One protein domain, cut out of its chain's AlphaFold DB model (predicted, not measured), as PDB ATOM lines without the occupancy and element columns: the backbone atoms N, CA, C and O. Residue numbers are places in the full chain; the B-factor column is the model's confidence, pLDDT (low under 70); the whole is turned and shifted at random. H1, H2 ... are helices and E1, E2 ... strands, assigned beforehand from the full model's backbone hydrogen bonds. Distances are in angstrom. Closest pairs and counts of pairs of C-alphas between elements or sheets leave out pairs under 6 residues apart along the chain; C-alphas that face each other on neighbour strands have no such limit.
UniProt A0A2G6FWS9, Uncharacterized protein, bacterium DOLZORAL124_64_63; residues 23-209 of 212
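This is residues 23 to 209 of the 212 residues of an uncharacterized protein of bacterium DOLZORAL124_64_63 (UniProt A0A2G6FWS9). Little of this elongated model is regular structure: a small sandwich, sheets E1-E4-E7 and E5-E9-E10, lies at one end, two side-by-side helices, H1 and H2, at the other, sheets E3-E2-E11 and E6-E8 between. Of 187 printed residues, 70 are in eleven strands, then two helices: mixed class. It is compact, radius of gyration of the C-alphas 16.8 A, spans 56 by 32 by 23 A. Sheet E3-E2-E11 is mixed, the others antiparallel.

E1, residues 33 to 35, begins at C-alpha 33 (298.121, 223.845, 383.088). E2 is 45 to 49, E3 61 to 63, E4 74 to 77, E5 94 to 98, E6 103 to 105, E7 121 to 124, E8 130 to 132, E9 138 to 142, E10 145 to 152, E11 154 to 158, H1 169 to 180, 16.8 A. H2, 197 to 206, ends at C-alpha 206 (280.554, 195.157, 380.306).

In hairpin E9 and E10, N 147 and O 140 are 2.8 A apart. E10 runs on into E11 at 95 degrees. H1 and H2, every O i to N i+4 pair within hydrogen-bond range, are close but not clearly touching: closest C-alphas, Ile 172 and Leu 203, 7.8 A.

The printed part has no cut. Links E2-E3, E4-E5, E6-E7 and H1-H2 are long. Only residue 23 has pLDDT under 70.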
ATOM      1  N   THR A  23     314.303 223.826 394.664       62.78
ATOM      2  CA  THR A  23     312.882 224.024 394.307       62.78
ATOM      3  C   THR A  23     312.596 223.798 392.825       62.78
ATOM      4  O   THR A  23     311.444 223.572 392.465       62.78
ATOM      5  N   ALA A  24     313.632 223.797 391.980       73.88
ATOM      6  CA  ALA A  24     313.503 223.409 390.584       73.88
ATOM      7  C   ALA A  24     313.046 221.944 390.480       73.88
ATOM      8  O   ALA A  24     313.642 221.059 391.102       73.88
ATOM      9  N   GLY A  25     311.996 221.697 389.700       87.19
ATOM     10  CA  GLY A  25     311.442 220.355 389.498       87.19
ATOM     11  C   GLY A  25     310.395 219.893 390.522       87.19
ATOM     12  O   GLY A  25     309.974 218.741 390.455       87.19
ATOM     13  N   ILE A  26     309.953 220.749 391.452       94.50
ATOM     14  CA  ILE A  26     308.749 220.483 392.258       94.50
ATOM     15  C   ILE A  26     307.550 221.094 391.525       94.50
ATOM     16  O   ILE A  26     307.562 222.308 391.325       94.50
ATOM     17  N   PRO A  27     306.517 220.315 391.151       96.50
ATOM     18  CA  PRO A  27     305.332 220.866 390.504       96.50
ATOM     19  C   PRO A  27     304.653 221.950 391.333       96.50
ATOM     20  O   PRO A  27     304.409 221.776 392.531       96.50
ATOM     21  N   ASP A  28     304.297 223.040 390.665       95.69
ATOM     22  CA  ASP A  28     303.457 224.105 391.185       95.69
ATOM     23  C   ASP A  28     302.078 224.029 390.498       95.69
ATOM     24  O   ASP A  28     301.981 224.266 389.289       95.69
ATOM     25  N   PRO A  29     300.994 223.707 391.230       95.00
ATOM     26  CA  PRO A  29     299.642 223.638 390.670       95.00
ATOM     27  C   PRO A  29     299.104 224.968 390.123       95.00
ATOM     28  O   PRO A  29     298.064 224.964 389.468       95.00
ATOM     29  N   THR A  30     299.748 226.098 390.436       95.19
ATOM     30  CA  THR A  30     299.361 227.425 389.930       95.19
ATOM     31  C   THR A  30     300.029 227.777 388.602       95.19
ATOM     32  O   THR A  30     299.468 228.559 387.838       95.19
ATOM     33  N   GLU A  31     301.178 227.166 388.302       96.00
ATOM     34  CA  GLU A  31     301.903 227.313 387.028       96.00
ATOM     35  C   GLU A  31     301.640 226.138 386.068       96.00
ATOM     36  O   GLU A  31     301.835 226.251 384.857       96.00
ATOM     37  N   THR A  32     301.205 224.992 386.600       97.19
ATOM     38  CA  THR A  32     300.817 223.810 385.817       97.19
ATOM     39  C   THR A  32     299.469 224.051 385.145       97.19
ATOM     40  O   THR A  32     298.541 224.576 385.757       97.19
ATOM     41  N   THR A  33     299.341 223.646 383.883       97.31
ATOM     42  CA  THR A  33     298.121 223.845 383.088       97.31
ATOM     43  C   THR A  33     297.621 222.526 382.526       97.31
ATOM     44  O   THR A  33     298.436 221.734 382.053       97.31
ATOM     45  N   ALA A  34     296.302 222.333 382.497       97.50
ATOM     46  CA  ALA A  34     295.657 221.233 381.788       97.50
ATOM     47  C   ALA A  34     294.569 221.768 380.844       97.50
ATOM     48  O   ALA A  34     293.842 222.696 381.199       97.50
ATOM     49  N   THR A  35     294.452 221.191 379.649       96.94
ATOM     50  CA  THR A  35     293.529 221.635 378.592       96.94
ATOM     51  C   THR A  35     292.933 220.458 377.824       96.94
ATOM     52  O   THR A  35     293.586 219.432 377.683       96.94
ATOM     53  N   MET A  36     291.729 220.631 377.268       97.06
ATOM     54  CA  MET A  36     291.158 219.740 376.247       97.06
ATOM     55  C   MET A  36     291.178 220.477 374.900       97.06
ATOM     56  O   MET A  36     290.266 221.260 374.628       97.06
ATOM     57  N   PRO A  37     292.231 220.327 374.075       96.81
ATOM     58  CA  PRO A  37     292.477 221.227 372.942       96.81
ATOM     59  C   PRO A  37     291.432 221.125 371.820       96.81
ATOM     60  O   PRO A  37     291.306 222.053 371.022       96.81
ATOM     61  N   ASN A  38     290.681 220.022 371.764       96.50
ATOM     62  CA  ASN A  38     289.730 219.711 370.695       96.50
ATOM     63  C   ASN A  38     288.254 219.869 371.109       96.50
ATOM     64  O   ASN A  38     287.364 219.448 370.370       96.50
ATOM     65  N   VAL A  39     287.990 220.482 372.267       94.38
ATOM     66  CA  VAL A  39     286.648 220.618 372.855       94.38
ATOM     67  C   VAL A  39     286.236 222.088 372.922       94.38
ATOM     68  O   VAL A  39     287.014 222.932 373.372       94.38
ATOM     69  N   ASP A  40     285.001 222.399 372.519       89.88
ATOM     70  CA  ASP A  40     284.400 223.705 372.803       89.88
ATOM     71  C   ASP A  40     283.934 223.753 374.265       89.88
ATOM     72  O   ASP A  40     283.291 222.840 374.774       89.88
ATOM     73  N   THR A  41     284.227 224.855 374.951       84.00
ATOM     74  CA  THR A  41     283.820 225.104 376.343       84.00
ATOM     75  C   THR A  41     282.307 225.074 376.583       84.00
ATOM     76  O   THR A  41     281.889 225.048 377.740       84.00
ATOM     77  N   SER A  42     281.483 225.116 375.529       87.81
ATOM     78  CA  SER A  42     280.027 224.975 375.637       87.81
ATOM     79  C   SER A  42     279.530 223.536 375.739       87.81
ATOM     80  O   SER A  42     278.358 223.346 376.064       87.81
ATOM     81  N   ASP A  43     280.372 222.549 375.431       93.25
ATOM     82  CA  ASP A  43     279.936 221.163 375.320       93.25
ATOM     83  C   ASP A  43     280.028 220.440 376.668       93.25
ATOM     84  O   ASP A  43     281.071 220.379 377.320       93.25
ATOM     85  N   ASP A  44     278.906 219.850 377.065       96.56
ATOM     86  CA  ASP A  44     278.813 218.910 378.173       96.56
ATOM     87  C   ASP A  44     279.304 217.543 377.680       96.56
ATOM     88  O   ASP A  44     278.633 216.903 376.872       96.56
ATOM     89  N   LEU A  45     280.459 217.070 378.145       98.06
ATOM     90  CA  LEU A  45     281.044 215.813 377.670       98.06
ATOM     91  C   LEU A  45     280.779 214.651 378.621       98.06
ATOM     92  O   LEU A  45     280.658 214.840 379.825       98.06
ATOM     93  N   ALA A  46     280.739 213.431 378.097       98.38
ATOM     94  CA  ALA A  46     280.590 212.204 378.861       98.38
ATOM     95  C   ALA A  46     281.603 211.148 378.403       98.38
ATOM     96  O   ALA A  46     281.733 210.857 377.211       98.38
ATOM     97  N   LEU A  47     282.284 210.527 379.366       98.50
ATOM     98  CA  LEU A  47     283.189 209.405 379.137       98.50
ATOM     99  C   LEU A  47     282.618 208.127 379.759       98.50
ATOM    100  O   LEU A  47     282.287 208.092 380.946       98.50
ATOM    101  N   PHE A  48     282.516 207.070 378.952       98.69
ATOM    102  CA  PHE A  48     282.090 205.752 379.416       98.69
ATOM    103  C   PHE A  48     283.299 204.925 379.864       98.69
ATOM    104  O   PHE A  48     284.109 204.517 379.035       98.69
ATOM    105  N   ASN A  49     283.399 204.638 381.156       98.62
ATOM    106  CA  ASN A  49     284.509 203.918 381.775       98.62
ATOM    107  C   ASN A  49     284.103 202.499 382.163       98.62
ATOM    108  O   ASN A  49     282.936 202.230 382.456       98.62
ATOM    109  N   LEU A  50     285.079 201.595 382.234       98.75
ATOM    110  CA  LEU A  50     284.890 200.263 382.804       98.75
ATOM    111  C   LEU A  50     286.020 199.944 383.783       98.75
ATOM    112  O   LEU A  50     287.162 200.325 383.514       98.75
ATOM    113  N   PRO A  51     285.763 199.169 384.854       98.75
ATOM    114  CA  PRO A  51     286.797 198.813 385.826       98.75
ATOM    115  C   PRO A  51     288.045 198.172 385.203       98.75
ATOM    116  O   PRO A  51     289.164 198.445 385.622       98.75
ATOM    117  N   ASN A  52     287.880 197.388 384.135       98.50
ATOM    118  CA  ASN A  52     288.976 196.706 383.437       98.50
ATOM    119  C   ASN A  52     289.689 197.563 382.367       98.50
ATOM    120  O   ASN A  52     290.485 197.027 381.594       98.50
ATOM    121  N   GLY A  53     289.376 198.861 382.256       98.19
ATOM    122  CA  GLY A  53     289.966 199.757 381.252       98.19
ATOM    123  C   GLY A  53     289.539 199.477 379.804       98.19
ATOM    124  O   GLY A  53     290.199 199.931 378.877       98.19
ATOM    125  N   GLN A  54     288.457 198.722 379.574       98.31
ATOM    126  CA  GLN A  54     287.895 198.475 378.233       98.31
ATOM    127  C   GLN A  54     286.755 199.450 377.876       98.31
ATOM    128  O   GLN A  54     285.919 199.146 377.026       98.31
ATOM    129  N   GLY A  55     286.683 200.592 378.569       98.06
ATOM    130  CA  GLY A  55     285.737 201.669 378.271       98.06
ATOM    131  C   GLY A  55     286.074 202.414 376.975       98.06
ATOM    132  O   GLY A  55     286.846 201.947 376.136       98.06
ATOM    133  N   ARG A  56     285.499 203.605 376.813       98.31
ATOM    134  CA  ARG A  56     285.821 204.510 375.710       98.31
ATOM    135  C   ARG A  56     287.124 205.261 376.000       98.31
ATOM    136  O   ARG A  56     287.309 205.723 377.125       98.31
ATOM    137  N   PRO A  57     288.028 205.383 375.016       98.56
ATOM    138  CA  PRO A  57     289.159 206.295 375.122       98.56
ATOM    139  C   PRO A  57     288.672 207.748 375.051       98.56
ATOM    140  O   PRO A  57     287.574 208.021 374.562       98.56
ATOM    141  N   PHE A  58     289.496 208.695 375.498       98.44
ATOM    142  CA  PHE A  58     289.124 210.115 375.498       98.44
ATOM    143  C   PHE A  58     288.924 210.677 374.089       98.44
ATOM    144  O   PHE A  58     288.099 211.565 373.902       98.44
ATOM    145  N   ASN A  59     289.615 210.126 373.087       98.38
ATOM    146  CA  ASN A  59     289.427 210.517 371.690       98.38
ATOM    147  C   ASN A  59     288.118 209.992 371.059       98.38
ATOM    148  O   ASN A  59     287.893 210.192 369.867       98.38
ATOM    149  N   ASP A  60     287.287 209.297 371.842       98.38
ATOM    150  CA  ASP A  60     285.952 208.812 371.480       98.38
ATOM    151  C   ASP A  60     284.946 209.055 372.630       98.38
ATOM    152  O   ASP A  60     284.014 208.266 372.853       98.38
ATOM    153  N   ALA A  61     285.164 210.136 373.393       98.38
ATOM    154  CA  ALA A  61     284.197 210.661 374.353       98.38
ATOM    155  C   ALA A  61     282.930 211.133 373.623       98.38
ATOM    156  O   ALA A  61     282.921 211.263 372.403       98.38
ATOM    157  N   GLN A  62     281.834 211.360 374.344       98.38
ATOM    158  CA  GLN A  62     280.543 211.684 373.731       98.38
ATOM    159  C   GLN A  62     280.017 213.034 374.225       98.38
ATOM    160  O   GLN A  62     280.121 213.332 375.412       98.38
ATOM    161  N   ILE A  63     279.417 213.834 373.343       98.00
ATOM    162  CA  ILE A  63     278.636 215.012 373.749       98.00
ATOM    163  C   ILE A  63     277.357 214.514 374.433       98.00
ATOM    164  O   ILE A  63     276.584 213.748 373.856       98.00
ATOM    165  N   LYS A  64     277.126 214.926 375.677       97.31
ATOM    166  CA  LYS A  64     275.988 214.495 376.491       97.31
ATOM    167  C   LYS A  64     274.667 214.995 375.909       97.31
ATOM    168  O   LYS A  64     274.521 216.165 375.569       97.31
ATOM    169  N   ASN A  65     273.672 214.110 375.892       97.00
ATOM    170  CA  ASN A  65     272.349 214.285 375.276       97.00
ATOM    171  C   ASN A  65     272.352 214.355 373.737       97.00
ATOM    172  O   ASN A  65     271.312 214.642 373.149       97.00
ATOM    173  N   ASP A  66     273.493 214.106 373.096       96.94
ATOM    174  CA  ASP A  66     273.631 214.069 371.634       96.94
ATOM    175  C   ASP A  66     274.284 212.757 371.170       96.94
ATOM    176  O   ASP A  66     273.958 212.221 370.113       96.94
ATOM    177  N   GLY A  67     275.180 212.188 371.982       96.31
ATOM    178  CA  GLY A  67     275.843 210.911 371.724       96.31
ATOM    179  C   GLY A  67     276.945 210.978 370.660       96.31
ATOM    180  O   GLY A  67     277.655 209.984 370.469       96.31
ATOM    181  N   THR A  68     277.118 212.122 369.987       97.69
ATOM    182  CA  THR A  68     278.174 212.349 368.991       97.69
ATOM    183  C   THR A  68     279.551 212.205 369.622       97.69
ATOM    184  O   THR A  68     279.807 212.727 370.703       97.69
ATOM    185  N   SER A  69     280.435 211.492 368.924       97.81
ATOM    186  CA  SER A  69     281.824 211.298 369.337       97.81
ATOM    187  C   SER A  69     282.642 212.582 369.164       97.81
ATOM    188  O   SER A  69     282.555 213.238 368.123       97.81
ATOM    189  N   VAL A  70     283.441 212.920 370.173       97.94
ATOM    190  CA  VAL A  70     284.354 214.064 370.201       97.94
ATOM    191  C   VAL A  70     285.663 213.667 370.874       97.94
ATOM    192  O   VAL A  70     285.702 212.799 371.749       97.94
ATOM    193  N   ASP A  71     286.748 214.311 370.456       98.19
ATOM    194  CA  ASP A  71     288.053 214.105 371.060       98.19
ATOM    195  C   ASP A  71     288.216 214.986 372.302       98.19
ATOM    196  O   ASP A  71     288.448 216.189 372.203       98.19
ATOM    197  N   ALA A  72     288.082 214.365 373.468       97.88
ATOM    198  CA  ALA A  72     288.169 215.004 374.771       97.88
ATOM    199  C   ALA A  72     289.504 214.754 375.477       97.88
ATOM    200  O   ALA A  72     289.560 214.883 376.700       97.88
ATOM    201  N   HIS A  73     290.562 214.342 374.765       98.06
ATOM    202  CA  HIS A  73     291.836 214.071 375.431       98.06
ATOM    203  C   HIS A  73     292.319 215.291 376.218       98.06
ATOM    204  O   HIS A  73     292.148 216.441 375.809       98.06
ATOM    205  N   ILE A  74     292.910 215.017 377.377       98.06
ATOM    206  CA  ILE A  74     293.423 216.051 378.268       98.06
ATOM    207  C   ILE A  74     294.930 216.114 378.068       98.06
ATOM    208  O   ILE A  74     295.619 215.119 378.276       98.06
ATOM    209  N   GLU A  75     295.435 217.286 377.710       98.19
ATOM    210  CA  GLU A  75     296.857 217.619 377.704       98.19
ATOM    211  C   GLU A  75     297.214 218.330 379.007       98.19
ATOM    212  O   GLU A  75     296.461 219.188 379.472       98.19
ATOM    213  N   MET A  76     298.367 218.017 379.595       98.00
ATOM    214  CA  MET A  76     298.869 218.718 380.773       98.00
ATOM    215  C   MET A  76     300.354 219.032 380.647       98.00
ATOM    216  O   MET A  76     301.152 218.175 380.280       98.00
ATOM    217  N   ILE A  77     300.725 220.259 381.015       98.31
ATOM    218  CA  ILE A  77     302.114 220.721 381.084       98.31
ATOM    219  C   ILE A  77     302.441 221.048 382.536       98.31
ATOM    220  O   ILE A  77     301.986 222.062 383.068       98.31
ATOM    221  N   VAL A  78     303.253 220.202 383.164       97.88
ATOM    222  CA  VAL A  78     303.687 220.347 384.554       97.88
ATOM    223  C   VAL A  78     304.854 221.320 384.645       97.88
ATOM    224  O   VAL A  78     305.901 221.117 384.023       97.88
ATOM    225  N   ARG A  79     304.685 222.371 385.450       97.50
ATOM    226  CA  ARG A  79     305.696 223.410 385.681       97.50
ATOM    227  C   ARG A  79     305.981 223.572 387.164       97.50
ATOM    228  O   ARG A  79     305.118 223.304 387.994       97.50
ATOM    229  N   ASP A  80     307.197 223.991 387.492       96.88
ATOM    230  CA  ASP A  80     307.557 224.414 388.843       96.88
ATOM    231  C   ASP A  80     307.218 225.893 389.096       96.88
ATOM    232  O   ASP A  80     306.743 226.601 388.207       96.88
ATOM    233  N   ALA A  81     307.502 226.377 390.308       95.38
ATOM    234  CA  ALA A  81     307.218 227.753 390.733       95.38
ATOM    235  C   ALA A  81     308.011 228.841 389.972       95.38
ATOM    236  O   ALA A  81     307.809 230.035 390.202       95.38
ATOM    237  N   PHE A  82     308.944 228.459 389.093       95.25
ATOM    238  CA  PHE A  82     309.669 229.375 388.207       95.25
ATOM    239  C   PHE A  82     309.193 229.274 386.752       95.25
ATOM    240  O   PHE A  82     309.818 229.859 385.862       95.25
ATOM    241  N   GLY A  83     308.118 228.523 386.496       95.06
ATOM    242  CA  GLY A  83     307.587 228.259 385.164       95.06
ATOM    243  C   GLY A  83     308.438 227.285 384.344       95.06
ATOM    244  O   GLY A  83     308.186 227.121 383.146       95.06
ATOM    245  N   ALA A  84     309.449 226.641 384.938       96.31
ATOM    246  CA  ALA A  84     310.267 225.659 384.238       96.31
ATOM    247  C   ALA A  84     309.523 224.315 384.153       96.31
ATOM    248  O   ALA A  84     308.855 223.927 385.113       96.31
ATOM    249  N   PRO A  85     309.605 223.594 383.021       97.69
ATOM    250  CA  PRO A  85     308.949 222.302 382.883       97.69
ATOM    251  C   PRO A  85     309.556 221.259 383.828       97.69
ATOM    252  O   PRO A  85     310.780 221.165 383.964       97.69
ATOM    253  N   VAL A  86     308.703 220.447 384.451       97.19
ATOM    254  CA  VAL A  86     309.128 219.351 385.332       97.19
ATOM    255  C   VAL A  86     309.176 218.062 384.526       97.19
ATOM    256  O   VAL A  86     308.144 217.440 384.289       97.19
ATOM    257  N   ALA A  87     310.371 217.661 384.098       97.75
ATOM    258  CA  ALA A  87     310.565 216.452 383.304       97.75
ATOM    259  C   ALA A  87     310.582 215.168 384.146       97.75
ATOM    260  O   ALA A  87     311.092 215.161 385.267       97.75
ATOM    261  N   ASN A  88     310.102 214.064 383.565       97.31
ATOM    262  CA  ASN A  88     310.018 212.743 384.193       97.31
ATOM    263  C   ASN A  88     309.287 212.755 385.550       97.31
ATOM    264  O   ASN A  88     309.634 212.007 386.466       97.31
ATOM    265  N   PHE A  89     308.281 213.620 385.680       97.88
ATOM    266  CA  PHE A  89     307.370 213.622 386.811       97.88
ATOM    267  C   PHE A  89     306.499 212.353 386.750       97.88
ATOM    268  O   PHE A  89     305.978 212.050 385.668       97.88
ATOM    269  N   PRO A  90     306.380 211.577 387.844       98.25
ATOM    270  CA  PRO A  90     305.719 210.275 387.811       98.25
ATOM    271  C   PRO A  90     304.235 210.375 387.452       98.25
ATOM    272  O   PRO A  90     303.509 211.199 388.009       98.25
ATOM    273  N   ARG A  91     303.759 209.515 386.544       98.50
ATOM    274  CA  ARG A  91     302.344 209.487 386.131       98.50
ATOM    275  C   ARG A  91     301.376 209.228 387.274       98.50
ATOM    276  O   ARG A  91     300.266 209.739 387.259       98.50
ATOM    277  N   GLU A  92     301.788 208.439 388.257       98.38
ATOM    278  CA  GLU A  92     300.996 208.092 389.434       98.38
ATOM    279  C   GLU A  92     300.697 209.292 390.341       98.38
ATOM    280  O   GLU A  92     299.704 209.267 391.064       98.38
ATOM    281  N   ASP A  93     301.496 210.357 390.246       98.25
ATOM    282  CA  ASP A  93     301.299 211.602 390.989       98.25
ATOM    283  C   ASP A  93     300.403 212.601 390.234       98.25
ATOM    284  O   ASP A  93     300.273 213.758 390.642       98.25
ATOM    285  N   MET A  94     299.783 212.170 389.130       98.44
ATOM    286  CA  MET A  94     298.885 212.960 388.290       98.44
ATOM    287  C   MET A  94     297.623 212.152 387.993       98.44
ATOM    288  O   MET A  94     297.699 211.135 387.307       98.44
ATOM    289  N   TRP A  95     296.458 212.570 388.484       98.50
ATOM    290  CA  TRP A  95     295.226 211.786 388.324       98.50
ATOM    291  C   TRP A  95     293.969 212.643 388.209       98.50
ATOM    292  O   TRP A  95     293.963 213.825 388.551       98.50
ATOM    293  N   LEU A  96     292.897 212.022 387.721       98.38
ATOM    294  CA  LEU A  96     291.580 212.640 387.583       98.38
ATOM    295  C   LEU A  96     290.664 212.237 388.738       98.38
ATOM    296  O   LEU A  96     290.669 211.091 389.188       98.38
ATOM    297  N   VAL A  97     289.840 213.175 389.189       98.25
ATOM    298  CA  VAL A  97     288.786 212.962 390.187       98.25
ATOM    299  C   VAL A  97     287.547 213.724 389.732       98.25
ATOM    300  O   VAL A  97     287.675 214.779 389.121       98.25
ATOM    301  N   SER A  98     286.345 213.238 390.034       98.19
ATOM    302  CA  SER A  98     285.146 214.066 389.897       98.19
ATOM    303  C   SER A  98     284.858 214.824 391.193       98.19
ATOM    304  O   SER A  98     285.036 214.282 392.285       98.19
ATOM    305  N   ALA A  99     284.409 216.075 391.103       97.38
ATOM    306  CA  ALA A  99     284.201 216.918 392.285       97.38
ATOM    307  C   ALA A  99     283.174 216.346 393.290       97.38
ATOM    308  O   ALA A  99     283.303 216.564 394.497       97.38
ATOM    309  N   ASP A 100     282.206 215.562 392.810       97.75
ATOM    310  CA  ASP A 100     281.198 214.857 393.613       97.75
ATOM    311  C   ASP A 100     281.658 213.487 394.150       97.75
ATOM    312  O   ASP A 100     280.924 212.842 394.901       97.75
ATOM    313  N   GLY A 101     282.855 213.019 393.776       97.94
ATOM    314  CA  GLY A 101     283.373 211.694 394.128       97.94
ATOM    315  C   GLY A 101     282.670 210.522 393.430       97.94
ATOM    316  O   GLY A 101     282.872 209.375 393.825       97.94
ATOM    317  N   GLY A 102     281.838 210.791 392.421       98.31
ATOM    318  CA  GLY A 102     281.115 209.779 391.653       98.31
ATOM    319  C   GLY A 102     281.991 208.932 390.719       98.31
ATOM    320  O   GLY A 102     281.651 207.784 390.437       98.31
ATOM    321  N   LEU A 103     283.139 209.456 390.276       98.56
ATOM    322  CA  LEU A 103     284.171 208.680 389.585       98.56
ATOM    323  C   LEU A 103     284.945 207.833 390.602       98.56
ATOM    324  O   LEU A 103     285.768 208.354 391.357       98.56
ATOM    325  N   VAL A 104     284.732 206.517 390.587       98.56
ATOM    326  CA  VAL A 104     285.418 205.595 391.500       98.56
ATOM    327  C   VAL A 104     286.591 204.930 390.787       98.56
ATOM    328  O   VAL A 104     286.426 204.003 389.998       98.56
ATOM    329  N   SER A 105     287.800 205.422 391.048       98.38
ATOM    330  CA  SER A 105     289.027 204.919 390.419       98.38
ATOM    331  C   SER A 105     289.400 203.520 390.920       98.38
ATOM    332  O   SER A 105     289.494 203.298 392.129       98.38
ATOM    333  N   CYS A 106     289.762 202.611 390.008       98.56
ATOM    334  CA  CYS A 106     290.596 201.461 390.362       98.56
ATOM    335  C   CYS A 106     292.011 201.939 390.748       98.56
ATOM    336  O   CYS A 106     292.383 203.092 390.501       98.56
ATOM    337  N   SER A 107     292.836 201.061 391.324       98.06
ATOM    338  CA  SER A 107     294.226 201.399 391.663       98.06
ATOM    339  C   SER A 107     295.005 201.836 390.416       98.06
ATOM    340  O   SER A 107     295.223 201.036 389.510       98.06
ATOM    341  N   GLY A 108     295.416 203.106 390.364       97.44
ATOM    342  CA  GLY A 108     296.115 203.689 389.210       97.44
ATOM    343  C   GLY A 108     295.241 203.910 387.965       97.44
ATOM    344  O   GLY A 108     295.758 204.262 386.910       97.44
ATOM    345  N   GLY A 109     293.927 203.706 388.057       97.88
ATOM    346  CA  GLY A 109     293.040 203.676 386.892       97.88
ATOM    347  C   GLY A 109     292.701 205.033 386.276       97.88
ATOM    348  O   GLY A 109     292.184 205.083 385.163       97.88
ATOM    349  N   THR A 110     293.002 206.119 386.989       98.50
ATOM    350  CA  THR A 110     292.773 207.514 386.573       98.50
ATOM    351  C   THR A 110     294.067 208.315 386.417       98.50
ATOM    352  O   THR A 110     294.026 209.528 386.203       98.50
ATOM    353  N   THR A 111     295.226 207.657 386.527       98.62
ATOM    354  CA  THR A 111     296.537 208.311 386.395       98.62
ATOM    355  C   THR A 111     296.810 208.717 384.953       98.62
ATOM    356  O   THR A 111     296.288 208.065 384.049       98.62
ATOM    357  N   ALA A 112     297.677 209.705 384.735       98.56
ATOM    358  CA  ALA A 112     298.139 210.072 383.396       98.56
ATOM    359  C   ALA A 112     298.717 208.868 382.621       98.56
ATOM    360  O   ALA A 112     299.193 207.892 383.212       98.56
ATOM    361  N   ASP A 113     298.714 208.934 381.289       98.62
ATOM    362  CA  ASP A 113     299.148 207.814 380.447       98.62
ATOM    363  C   ASP A 113     300.654 207.528 380.594       98.62
ATOM    364  O   ASP A 113     301.080 206.369 380.590       98.62
ATOM    365  N   LEU A 114     301.476 208.571 380.758       98.56
ATOM    366  CA  LEU A 114     302.937 208.487 380.857       98.56
ATOM    367  C   LEU A 114     303.497 209.513 381.848       98.56
ATOM    368  O   LEU A 114     302.840 210.498 382.191       98.56
ATOM    369  N   ASN A 115     304.732 209.286 382.305       98.69
ATOM    370  CA  ASN A 115     305.497 210.326 382.994       98.69
ATOM    371  C   ASN A 115     305.651 211.539 382.077       98.69
ATOM    372  O   ASN A 115     305.635 211.391 380.851       98.69
ATOM    373  N   THR A 116     305.862 212.713 382.661       98.56
ATOM    374  CA  THR A 116     306.101 213.902 381.844       98.56
ATOM    375  C   THR A 116     307.379 213.775 381.013       98.56
ATOM    376  O   THR A 116     308.381 213.202 381.456       98.56
ATOM    377  N   ASP A 117     307.370 214.315 379.799       98.31
ATOM    378  CA  ASP A 117     308.548 214.362 378.931       98.31
ATOM    379  C   ASP A 117     309.514 215.513 379.298       98.31
ATOM    380  O   ASP A 117     309.411 216.123 380.361       98.31
ATOM    381  N   SER A 118     310.491 215.828 378.435       97.50
ATOM    382  CA  SER A 118     311.446 216.922 378.681       97.50
ATOM    383  C   SER A 118     310.822 218.322 378.725       97.50
ATOM    384  O   SER A 118     311.455 219.245 379.234       97.50
ATOM    385  N   GLU A 119     309.621 218.487 378.177       98.12
ATOM    386  CA  GLU A 119     308.858 219.736 378.175       98.12
ATOM    387  C   GLU A 119     307.808 219.769 379.295       98.12
ATOM    388  O   GLU A 119     307.046 220.729 379.399       98.12
ATOM    389  N   GLY A 120     307.800 218.764 380.181       98.19
ATOM    390  CA  GLY A 120     306.828 218.656 381.265       98.19
ATOM    391  C   GLY A 120     305.458 218.174 380.787       98.19
ATOM    392  O   GLY A 120     304.500 218.249 381.552       98.19
ATOM    393  N   PHE A 121     305.347 217.692 379.548       98.56
ATOM    394  CA  PHE A 121     304.082 217.311 378.938       98.56
ATOM    395  C   PHE A 121     303.680 215.875 379.293       98.56
ATOM    396  O   PHE A 121     304.503 214.960 379.251       98.56
ATOM    397  N   THR A 122     302.401 215.676 379.604       98.69
ATOM    398  CA  THR A 122     301.724 214.374 379.680       98.69
ATOM    399  C   THR A 122     300.267 214.514 379.223       98.69
ATOM    400  O   THR A 122     299.808 215.615 378.919       98.69
ATOM    401  N   GLN A 123     299.526 213.409 379.172       98.50
ATOM    402  CA  GLN A 123     298.149 213.400 378.692       98.50
ATOM    403  C   GLN A 123     297.304 212.244 379.246       98.50
ATOM    404  O   GLN A 123     297.832 211.266 379.782       98.50
ATOM    405  N   TRP A 124     295.992 212.350 379.029       98.56
ATOM    406  CA  TRP A 124     295.013 211.268 379.145       98.56
ATOM    407  C   TRP A 124     294.332 211.050 377.794       98.56
ATOM    408  O   TRP A 124     293.537 211.877 377.348       98.56
ATOM    409  N   VAL A 125     294.647 209.927 377.150       98.62
ATOM    410  CA  VAL A 125     294.042 209.475 375.888       98.62
ATOM    411  C   VAL A 125     293.391 208.103 376.073       98.62
ATOM    412  O   VAL A 125     292.330 207.829 375.506       98.62
ATOM    413  N   SER A 126     294.016 207.233 376.868       98.44
ATOM    414  CA  SER A 126     293.567 205.852 377.076       98.44
ATOM    415  C   SER A 126     292.278 205.772 377.910       98.44
ATOM    416  O   SER A 126     292.004 206.674 378.705       98.44
ATOM    417  N   PRO A 127     291.472 204.698 377.771       98.50
ATOM    418  CA  PRO A 127     290.302 204.518 378.623       98.50
ATOM    419  C   PRO A 127     290.692 204.406 380.100       98.50
ATOM    420  O   PRO A 127     291.699 203.783 380.441       98.50
ATOM    421  N   LEU A 128     289.850 204.948 380.979       98.62
ATOM    422  CA  LEU A 128     290.061 204.855 382.420       98.62
ATOM    423  C   LEU A 128     289.659 203.474 382.951       98.62
ATOM    424  O   LEU A 128     288.633 202.912 382.556       98.62
ATOM    425  N   SER A 129     290.429 202.969 383.915       98.69
ATOM    426  CA  SER A 129     290.027 201.842 384.765       98.69
ATOM    427  C   SER A 129     289.277 202.385 385.979       98.69
ATOM    428  O   SER A 129     289.861 202.651 387.030       98.69
ATOM    429  N   ALA A 130     287.980 202.622 385.816       98.75
ATOM    430  CA  ALA A 130     287.142 203.220 386.848       98.75
ATOM    431  C   ALA A 130     285.686 202.758 386.729       98.75
ATOM    432  O   ALA A 130     285.224 202.393 385.645       98.75
ATOM    433  N   GLY A 131     284.989 202.802 387.859       98.62
ATOM    434  CA  GLY A 131     283.555 202.591 387.984       98.62
ATOM    435  C   GLY A 131     282.822 203.858 388.428       98.62
ATOM    436  O   GLY A 131     283.379 204.960 388.451       98.62
ATOM    437  N   GLY A 132     281.565 203.680 388.816       98.62
ATOM    438  CA  GLY A 132     280.676 204.740 389.269       98.62
ATOM    439  C   GLY A 132     280.162 205.637 388.143       98.62
ATOM    440  O   GLY A 132     280.327 205.366 386.952       98.62
ATOM    441  N   TYR A 133     279.503 206.721 388.531       98.62
ATOM    442  CA  TYR A 133     279.063 207.769 387.620       98.62
ATOM    443  C   TYR A 133     279.138 209.120 388.328       98.62
ATOM    444  O   TYR A 133     278.926 209.205 389.536       98.62
ATOM    445  N   SER A 134     279.411 210.176 387.572       98.44
ATOM    446  CA  SER A 134     279.480 211.548 388.062       98.44
ATOM    447  C   SER A 134     278.815 212.494 387.077       98.44
ATOM    448  O   SER A 134     278.979 212.358 385.863       98.44
ATOM    449  N   THR A 135     278.088 213.468 387.619       97.69
ATOM    450  CA  THR A 135     277.501 214.579 386.861       97.69
ATOM    451  C   THR A 135     278.092 215.927 387.272       97.69
ATOM    452  O   THR A 135     277.449 216.954 387.065       97.69
ATOM    453  N   ASP A 136     279.268 215.931 387.896       97.38
ATOM    454  CA  ASP A 136     279.995 217.139 388.290       97.38
ATOM    455  C   ASP A 136     281.280 217.284 387.458       97.38
ATOM    456  O   ASP A 136     281.590 216.445 386.611       97.38
ATOM    457  N   VAL A 137     282.021 218.367 387.671       96.56
ATOM    458  CA  VAL A 137     283.251 218.659 386.934       96.56
ATOM    459  C   VAL A 137     284.361 217.651 387.245       96.56
ATOM    460  O   VAL A 137     284.546 217.207 388.385       96.56
ATOM    461  N   CYS A 138     285.152 217.335 386.222       97.50
ATOM    462  CA  CYS A 138     286.411 216.615 386.348       97.50
ATOM    463  C   CYS A 138     287.502 217.576 386.832       97.50
ATOM    464  O   CYS A 138     287.681 218.658 386.276       97.50
ATOM    465  N   VAL A 139     288.237 217.171 387.862       97.81
ATOM    466  CA  VAL A 139     289.331 217.911 388.482       97.81
ATOM    467  C   VAL A 139     290.626 217.134 388.284       97.81
ATOM    468  O   VAL A 139     290.721 215.959 388.644       97.81
ATOM    469  N   VAL A 140     291.642 217.811 387.754       98.06
ATOM    470  CA  VAL A 140     292.999 217.266 387.636       98.06
ATOM    471  C   VAL A 140     293.761 217.510 388.934       98.06
ATOM    472  O   VAL A 140     293.795 218.633 389.442       98.06
ATOM    473  N   TYR A 141     294.393 216.469 389.462       98.12
ATOM    474  CA  TYR A 141     295.309 216.543 390.592       98.12
ATOM    475  C   TYR A 141     296.749 216.362 390.125       98.12
ATOM    476  O   TYR A 141     297.032 215.525 389.272       98.12
ATOM    477  N   VAL A 142     297.659 217.115 390.739       97.88
ATOM    478  CA  VAL A 142     299.110 216.958 390.608       97.88
ATOM    479  C   VAL A 142     299.736 217.012 391.998       97.88
ATOM    480  O   VAL A 142     299.495 217.943 392.766       97.88
ATOM    481  N   ASN A 143     300.516 215.990 392.355       96.94
ATOM    482  CA  ASN A 143     301.201 215.889 393.648       96.94
ATOM    483  C   ASN A 143     300.259 216.093 394.862       96.94
ATOM    484  O   ASN A 143     300.587 216.787 395.827       96.94
ATOM    485  N   GLY A 144     299.039 215.547 394.792       97.00
ATOM    486  CA  GLY A 144     298.037 215.659 395.864       97.00
ATOM    487  C   GLY A 144     297.286 216.987 395.939       97.00
ATOM    488  O   GLY A 144     296.440 217.148 396.820       97.00
ATOM    489  N   LEU A 145     297.540 217.920 395.023       97.31
ATOM    490  CA  LEU A 145     296.870 219.215 394.964       97.31
ATOM    491  C   LEU A 145     296.010 219.310 393.703       97.31
ATOM    492  O   LEU A 145     296.447 218.943 392.615       97.31
ATOM    493  N   ALA A 146     294.788 219.820 393.853       96.56
ATOM    494  CA  ALA A 146     293.914 220.107 392.723       96.56
ATOM    495  C   ALA A 146     294.469 221.285 391.911       96.56
ATOM    496  O   ALA A 146     294.870 222.308 392.479       96.56
ATOM    497  N   LEU A 147     294.464 221.154 390.589       95.88
ATOM    498  CA  LEU A 147     294.901 222.201 389.679       95.88
ATOM    499  C   LEU A 147     293.890 223.352 389.659       95.88
ATOM    500  O   LEU A 147     292.678 223.143 389.575       95.88
ATOM    501  N   THR A 148     294.378 224.589 389.734       88.69
ATOM    502  CA  THR A 148     293.493 225.762 389.712       88.69
ATOM    503  C   THR A 148     293.102 226.093 388.274       88.69
ATOM    504  O   THR A 148     293.963 226.214 387.413       88.69
ATOM    505  N   GLY A 149     291.808 226.285 388.005       78.69
ATOM    506  CA  GLY A 149     291.339 226.761 386.696       78.69
ATOM    507  C   GLY A 149     291.206 225.697 385.602       78.69
ATOM    508  O   GLY A 149     290.873 226.063 384.480       78.69
ATOM    509  N   ALA A 150     291.384 224.410 385.921       77.00
ATOM    510  CA  ALA A 150     291.087 223.302 385.006       77.00
ATOM    511  C   ALA A 150     289.986 222.340 385.503       77.00
ATOM    512  O   ALA A 150     290.192 221.125 385.468       77.00
ATOM    513  N   PRO A 151     288.818 222.819 385.988       86.56
ATOM    514  CA  PRO A 151     287.650 221.956 386.023       86.56
ATOM    515  C   PRO A 151     287.155 221.751 384.585       86.56
ATOM    516  O   PRO A 151     286.812 222.714 383.899       86.56
ATOM    517  N   PHE A 152     287.116 220.506 384.124       94.44
ATOM    518  CA  PHE A 152     286.520 220.167 382.837       94.44
ATOM    519  C   PHE A 152     285.062 219.772 383.033       94.44
ATOM    520  O   PHE A 152     284.747 218.999 383.942       94.44
ATOM    521  N   THR A 153     284.176 220.239 382.156       96.12
ATOM    522  CA  THR A 153     282.794 219.745 382.076       96.12
ATOM    523  C   THR A 153     282.776 218.368 381.404       96.12
ATOM    524  O   THR A 153     282.305 218.191 380.284       96.12
ATOM    525  N   LEU A 154     283.377 217.395 382.088       97.62
ATOM    526  CA  LEU A 154     283.528 216.015 381.659       97.62
ATOM    527  C   LEU A 154     282.888 215.105 382.705       97.62
ATOM    528  O   LEU A 154     283.441 214.877 383.780       97.62
ATOM    529  N   PHE A 155     281.719 214.590 382.361       98.38
ATOM    530  CA  PHE A 155     280.974 213.621 383.142       98.38
ATOM    531  C   PHE A 155     281.527 212.217 382.937       98.38
ATOM    532  O   PHE A 155     282.070 211.875 381.884       98.38
ATOM    533  N   PHE A 156     281.323 211.368 383.937       98.69
ATOM    534  CA  PHE A 156     281.765 209.982 383.900       98.69
ATOM    535  C   PHE A 156     280.573 209.060 384.062       98.69
ATOM    536  O   PHE A 156     279.701 209.305 384.892       98.69
ATOM    537  N   ASN A 157     280.547 207.989 383.284       98.31
ATOM    538  CA  ASN A 157     279.519 206.969 383.383       98.31
ATOM    539  C   ASN A 157     280.155 205.584 383.307       98.31
ATOM    540  O   ASN A 157     281.124 205.391 382.577       98.31
ATOM    541  N   SER A 158     279.619 204.614 384.034       98.69
ATOM    542  CA  SER A 158     280.134 203.250 384.035       98.69
ATOM    543  C   SER A 158     279.022 202.239 384.243       98.69
ATOM    544  O   SER A 158     278.061 202.482 384.971       98.69
ATOM    545  N   ALA A 159     279.198 201.064 383.642       98.75
ATOM    546  CA  ALA A 159     278.363 199.906 383.929       98.75
ATOM    547  C   ALA A 159     278.558 199.369 385.362       98.75
ATOM    548  O   ALA A 159     277.684 198.663 385.852       98.75
ATOM    549  N   ASP A 160     279.667 199.701 386.032       98.75
ATOM    550  CA  ASP A 160     279.863 199.486 387.473       98.75
ATOM    551  C   ASP A 160     279.159 200.624 388.224       98.75
ATOM    552  O   ASP A 160     279.766 201.605 388.650       98.75
ATOM    553  N   MET A 161     277.831 200.558 388.287       98.56
ATOM    554  CA  MET A 161     276.979 201.667 388.719       98.56
ATOM    555  C   MET A 161     277.065 201.942 390.223       98.56
ATOM    556  O   MET A 161     276.628 203.004 390.679       98.56
ATOM    557  N   ASN A 162     277.531 200.978 391.020       98.25
ATOM    558  CA  ASN A 162     277.785 201.181 392.448       98.25
ATOM    559  C   ASN A 162     279.247 201.539 392.758       98.25
ATOM    560  O   ASN A 162     279.511 201.914 393.903       98.25
ATOM    561  N   GLY A 163     280.146 201.464 391.773       98.38
ATOM    562  CA  GLY A 163     281.561 201.779 391.922       98.38
ATOM    563  C   GLY A 163     282.294 200.795 392.830       98.38
ATOM    564  O   GLY A 163     283.212 201.201 393.537       98.38
ATOM    565  N   ASP A 164     281.871 199.529 392.890       98.56
ATOM    566  CA  ASP A 164     282.536 198.516 393.722       98.56
ATOM    567  C   ASP A 164     283.727 197.834 393.024       98.56
ATOM    568  O   ASP A 164     284.415 197.000 393.623       98.56
ATOM    569  N   GLY A 165     284.013 198.238 391.785       98.50
ATOM    570  CA  GLY A 165     285.097 197.735 390.959       98.50
ATOM    571  C   GLY A 165     284.732 196.480 390.172       98.50
ATOM    572  O   GLY A 165     285.626 195.904 389.546       98.50
ATOM    573  N   VAL A 166     283.473 196.019 390.197       98.75
ATOM    574  CA  VAL A 166     283.030 194.796 389.516       98.75
ATOM    575  C   VAL A 166     281.641 194.954 388.900       98.75
ATOM    576  O   VAL A 166     280.639 194.949 389.602       98.75
ATOM    577  N   VAL A 167     281.540 194.885 387.571       98.75
ATOM    578  CA  VAL A 167     280.238 194.879 386.883       98.75
ATOM    579  C   VAL A 167     279.541 193.528 387.061       98.75
ATOM    580  O   VAL A 167     279.953 192.513 386.483       98.75
ATOM    581  N   ASN A 168     278.467 193.496 387.849       98.69
ATOM    582  CA  ASN A 168     277.763 192.274 388.226       98.69
ATOM    583  C   ASN A 168     276.225 192.442 388.311       98.69
ATOM    584  O   ASN A 168     275.628 193.370 387.770       98.69
ATOM    585  N   LEU A 169     275.532 191.475 388.930       98.50
ATOM    586  CA  LEU A 169     274.063 191.482 389.030       98.50
ATOM    587  C   LEU A 169     273.515 192.630 389.895       98.50
ATOM    588  O   LEU A 169     272.354 193.008 389.728       98.50
ATOM    589  N   VAL A 170     274.321 193.180 390.806       98.62
ATOM    590  CA  VAL A 170     273.963 194.371 391.586       98.62
ATOM    591  C   VAL A 170     273.770 195.570 390.655       98.62
ATOM    592  O   VAL A 170     272.772 196.283 390.793       98.62
ATOM    593  N   ASP A 171     274.645 195.744 389.664       98.69
ATOM    594  CA  ASP A 171     274.550 196.824 388.678       98.69
ATOM    595  C   ASP A 171     273.347 196.659 387.760       98.69
ATOM    596  O   ASP A 171     272.626 197.621 387.518       98.69
ATOM    597  N   ILE A 172     273.033 195.428 387.343       98.56
ATOM    598  CA  ILE A 172     271.812 195.142 386.568       98.56
ATOM    599  C   ILE A 172     270.558 195.576 387.337       98.56
ATOM    600  O   ILE A 172     269.631 196.141 386.749       98.56
ATOM    601  N   GLY A 173     270.516 195.342 388.652       98.25
ATOM    602  CA  GLY A 173     269.417 195.805 389.498       98.25
ATOM    603  C   GLY A 173     269.280 197.331 389.494       98.25
ATOM    604  O   GLY A 173     268.168 197.850 389.373       98.25
ATOM    605  N   ARG A 174     270.406 198.052 389.570       98.19
ATOM    606  CA  ARG A 174     270.451 199.524 389.530       98.19
ATOM    607  C   ARG A 174     270.058 200.073 388.163       98.19
ATOM    608  O   ARG A 174     269.223 200.974 388.098       98.19
ATOM    609  N   PHE A 175     270.585 199.485 387.095       98.50
ATOM    610  CA  PHE A 175     270.227 199.829 385.727       98.50
ATOM    611  C   PHE A 175     268.729 199.646 385.501       98.50
ATOM    612  O   PHE A 175     268.066 200.551 385.016       98.50
ATOM    613  N   THR A 176     268.163 198.509 385.919       98.19
ATOM    614  CA  THR A 176     266.728 198.219 385.753       98.19
ATOM    615  C   THR A 176     265.855 199.256 386.466       98.19
ATOM    616  O   THR A 176     264.840 199.685 385.918       98.19
ATOM    617  N   ALA A 177     266.253 199.685 387.669       97.44
ATOM    618  CA  ALA A 177     265.540 200.722 388.410       97.44
ATOM    619  C   ALA A 177     265.583 202.085 387.696       97.44
ATOM    620  O   ALA A 177     264.564 202.769 387.643       97.44
ATOM    621  N   ALA A 178     266.733 202.454 387.125       97.38
ATOM    622  CA  ALA A 178     266.882 203.675 386.334       97.38
ATOM    623  C   ALA A 178     266.129 203.600 384.992       97.38
ATOM    624  O   ALA A 178     265.471 204.557 384.607       97.38
ATOM    625  N   TYR A 179     266.156 202.449 384.317       96.62
ATOM    626  CA  TYR A 179     265.564 202.237 382.993       96.62
ATOM    627  C   TYR A 179     264.032 202.352 382.972       96.62
ATOM    628  O   TYR A 179     263.454 202.779 381.978       96.62
ATOM    629  N   ILE A 180     263.357 201.949 384.054       96.06
ATOM    630  CA  ILE A 180     261.887 202.029 384.172       96.06
ATOM    631  C   ILE A 180     261.430 203.411 384.692       96.06
ATOM    632  O   ILE A 180     260.245 203.738 384.609       96.06
ATOM    633  N   GLY A 181     262.346 204.202 385.257       93.75
ATOM    634  CA  GLY A 181     262.060 205.499 385.869       93.75
ATOM    635  C   GLY A 181     262.097 206.680 384.898       93.75
ATOM    636  O   GLY A 181     262.069 206.522 383.678       93.75
ATOM    637  N   ASP A 182     262.165 207.884 385.472       96.31
ATOM    638  CA  ASP A 182     262.532 209.088 384.724       96.31
ATOM    639  C   ASP A 182     263.959 208.954 384.171       96.31
ATOM    640  O   ASP A 182     264.769 208.184 384.695       96.31
ATOM    641  N   TYR A 183     264.276 209.733 383.132       97.12
ATOM    642  CA  TYR A 183     265.618 209.757 382.552       97.12
ATOM    643  C   TYR A 183     266.692 209.923 383.635       97.12
ATOM    644  O   TYR A 183     266.620 210.823 384.477       97.12
ATOM    645  N   ASN A 184     267.712 209.069 383.571       97.56
ATOM    646  CA  ASN A 184     268.840 209.098 384.482       97.56
ATOM    647  C   ASN A 184     270.137 208.821 383.720       97.56
ATOM    648  O   ASN A 184     270.337 207.723 383.197       97.56
ATOM    649  N   PHE A 185     271.038 209.806 383.727       98.19
ATOM    650  CA  PHE A 185     272.347 209.724 383.082       98.19
ATOM    651  C   PHE A 185     273.149 208.493 383.522       98.19
ATOM    652  O   PHE A 185     273.831 207.899 382.697       98.19
ATOM    653  N   SER A 186     273.012 208.031 384.772       98.06
ATOM    654  CA  SER A 186     273.743 206.852 385.262       98.06
ATOM    655  C   SER A 186     273.436 205.555 384.498       98.06
ATOM    656  O   SER A 186     274.113 204.558 384.710       98.06
ATOM    657  N   ALA A 187     272.372 205.522 383.690       98.44
ATOM    658  CA  ALA A 187     272.008 204.382 382.850       98.44
ATOM    659  C   ALA A 187     272.109 204.682 381.341       98.44
ATOM    660  O   ALA A 187     271.913 203.774 380.539       98.44
ATOM    661  N   ASP A 188     272.405 205.926 380.954       98.56
ATOM    662  CA  ASP A 188     272.563 206.366 379.562       98.56
ATOM    663  C   ASP A 188     274.031 206.203 379.155       98.56
ATOM    664  O   ASP A 188     274.840 207.136 379.188       98.56
ATOM    665  N   PHE A 189     274.409 204.964 378.859       98.56
ATOM    666  CA  PHE A 189     275.787 204.593 378.563       98.56
ATOM    667  C   PHE A 189     276.228 205.042 377.168       98.56
ATOM    668  O   PHE A 189     277.434 205.022 376.902       98.56
ATOM    669  N   SER A 190     275.305 205.412 376.269       97.88
ATOM    670  CA  SER A 190     275.611 206.131 375.021       97.88
ATOM    671  C   SER A 190     275.633 207.651 375.164       97.88
ATOM    672  O   SER A 190     276.074 208.306 374.219       97.88
ATOM    673  N   ALA A 191     275.223 208.198 376.310       98.00
ATOM    674  CA  ALA A 191     275.119 209.631 376.571       98.00
ATOM    675  C   ALA A 191     274.327 210.389 375.485       98.00
ATOM    676  O   ALA A 191     274.636 211.543 375.184       98.00
ATOM    677  N   ASP A 192     273.324 209.746 374.886       98.06
ATOM    678  CA  ASP A 192     272.516 210.301 373.789       98.06
ATOM    679  C   ASP A 192     271.187 210.913 374.268       98.06
ATOM    680  O   ASP A 192     270.385 211.392 373.467       98.06
ATOM    681  N   GLY A 193     270.963 210.943 375.584       97.81
ATOM    682  CA  GLY A 193     269.763 211.502 376.197       97.81
ATOM    683  C   GLY A 193     268.568 210.549 376.169       97.81
ATOM    684  O   GLY A 193     267.464 210.952 376.547       97.81
ATOM    685  N   VAL A 194     268.744 209.294 375.732       97.94
ATOM    686  CA  VAL A 194     267.657 208.326 375.565       97.94
ATOM    687  C   VAL A 194     268.036 206.954 376.118       97.94
ATOM    688  O   VAL A 194     268.735 206.182 375.475       97.94
ATOM    689  N   LEU A 195     267.416 206.556 377.232       98.12
ATOM    690  CA  LEU A 195     267.544 205.188 377.750       98.12
ATOM    691  C   LEU A 195     266.853 204.174 376.828       98.12
ATOM    692  O   LEU A 195     265.625 204.149 376.714       98.12
ATOM    693  N   ASN A 196     267.631 203.320 376.162       97.56
ATOM    694  CA  ASN A 196     267.116 202.373 375.176       97.56
ATOM    695  C   ASN A 196     267.907 201.044 375.120       97.56
ATOM    696  O   ASN A 196     268.631 200.672 376.041       97.56
ATOM    697  N   LEU A 197     267.688 200.238 374.071       98.06
ATOM    698  CA  LEU A 197     268.338 198.926 373.923       98.06
ATOM    699  C   LEU A 197     269.856 199.020 373.697       98.06
ATOM    700  O   LEU A 197     270.565 198.048 373.960       98.06
ATOM    701  N   VAL A 198     270.359 200.156 373.209       98.38
ATOM    702  CA  VAL A 198     271.796 200.415 373.050       98.38
ATOM    703  C   VAL A 198     272.489 200.388 374.412       98.38
ATOM    704  O   VAL A 198     273.517 199.721 374.547       98.38
ATOM    705  N   ASP A 199     271.895 201.003 375.437       98.62
ATOM    706  CA  ASP A 199     272.432 200.997 376.803       98.62
ATOM    707  C   ASP A 199     272.450 199.594 377.403       98.62
ATOM    708  O   ASP A 199     273.444 199.173 377.994       98.62
ATOM    709  N   ILE A 200     271.391 198.813 377.164       98.50
ATOM    710  CA  ILE A 200     271.340 197.400 377.567       98.50
ATOM    711  C   ILE A 200     272.472 196.610 376.901       98.50
ATOM    712  O   ILE A 200     273.119 195.784 377.547       98.50
ATOM    713  N   GLY A 201     272.738 196.865 375.617       98.44
ATOM    714  CA  GLY A 201     273.849 196.253 374.892       98.44
ATOM    715  C   GLY A 201     275.209 196.587 375.512       98.44
ATOM    716  O   GLY A 201     276.034 195.688 375.688       98.44
ATOM    717  N   ARG A 202     275.424 197.850 375.903       98.31
ATOM    718  CA  ARG A 202     276.654 198.297 376.581       98.31
ATOM    719  C   ARG A 202     276.815 197.656 377.958       98.31
ATOM    720  O   ARG A 202     277.880 197.109 378.234       98.31
ATOM    721  N   LEU A 203     275.755 197.626 378.769       98.62
ATOM    722  CA  LEU A 203     275.755 196.925 380.057       98.62
ATOM    723  C   LEU A 203     276.103 195.445 379.883       98.62
ATOM    724  O   LEU A 203     276.983 194.922 380.559       98.62
ATOM    725  N   SER A 204     275.441 194.772 378.937       98.50
ATOM    726  CA  SER A 204     275.674 193.354 378.666       98.50
ATOM    727  C   SER A 204     277.109 193.076 378.222       98.50
ATOM    728  O   SER A 204     277.651 192.035 378.589       98.50
ATOM    729  N   GLY A 205     277.715 193.963 377.427       98.38
ATOM    730  CA  GLY A 205     279.109 193.841 376.996       98.38
ATOM    731  C   GLY A 205     280.119 194.081 378.122       98.38
ATOM    732  O   GLY A 205     281.225 193.552 378.068       98.38
ATOM    733  N   ALA A 206     279.727 194.837 379.147       98.56
ATOM    734  CA  ALA A 206     280.554 195.157 380.306       98.56
ATOM    735  C   ALA A 206     280.511 194.103 381.425       98.56
ATOM    736  O   ALA A 206     281.343 194.142 382.329       98.56
ATOM    737  N   MET A 207     279.554 193.171 381.392       98.62
ATOM    738  CA  MET A 207     279.369 192.170 382.447       98.62
ATOM    739  C   MET A 207     280.653 191.388 382.746       98.62
ATOM    740  O   MET A 207     281.254 190.785 381.860       98.62
ATOM    741  N   GLY A 208     281.038 191.350 384.024       98.50
ATOM    742  CA  GLY A 208     282.256 190.687 384.486       98.50
ATOM    743  C   GLY A 208     283.530 191.529 384.365       98.50
ATOM    744  O   GLY A 208     284.601 191.036 384.723       98.50
ATOM    745  N   ALA A 209     283.449 192.781 383.897       98.69
ATOM    746  CA  ALA A 209     284.556 193.722 384.025       98.69
ATOM    747  C   ALA A 209     284.905 193.912 385.510       98.69
ATOM    748  O   ALA A 209     284.024 194.093 386.346       98.69
TER     749      ALA A 209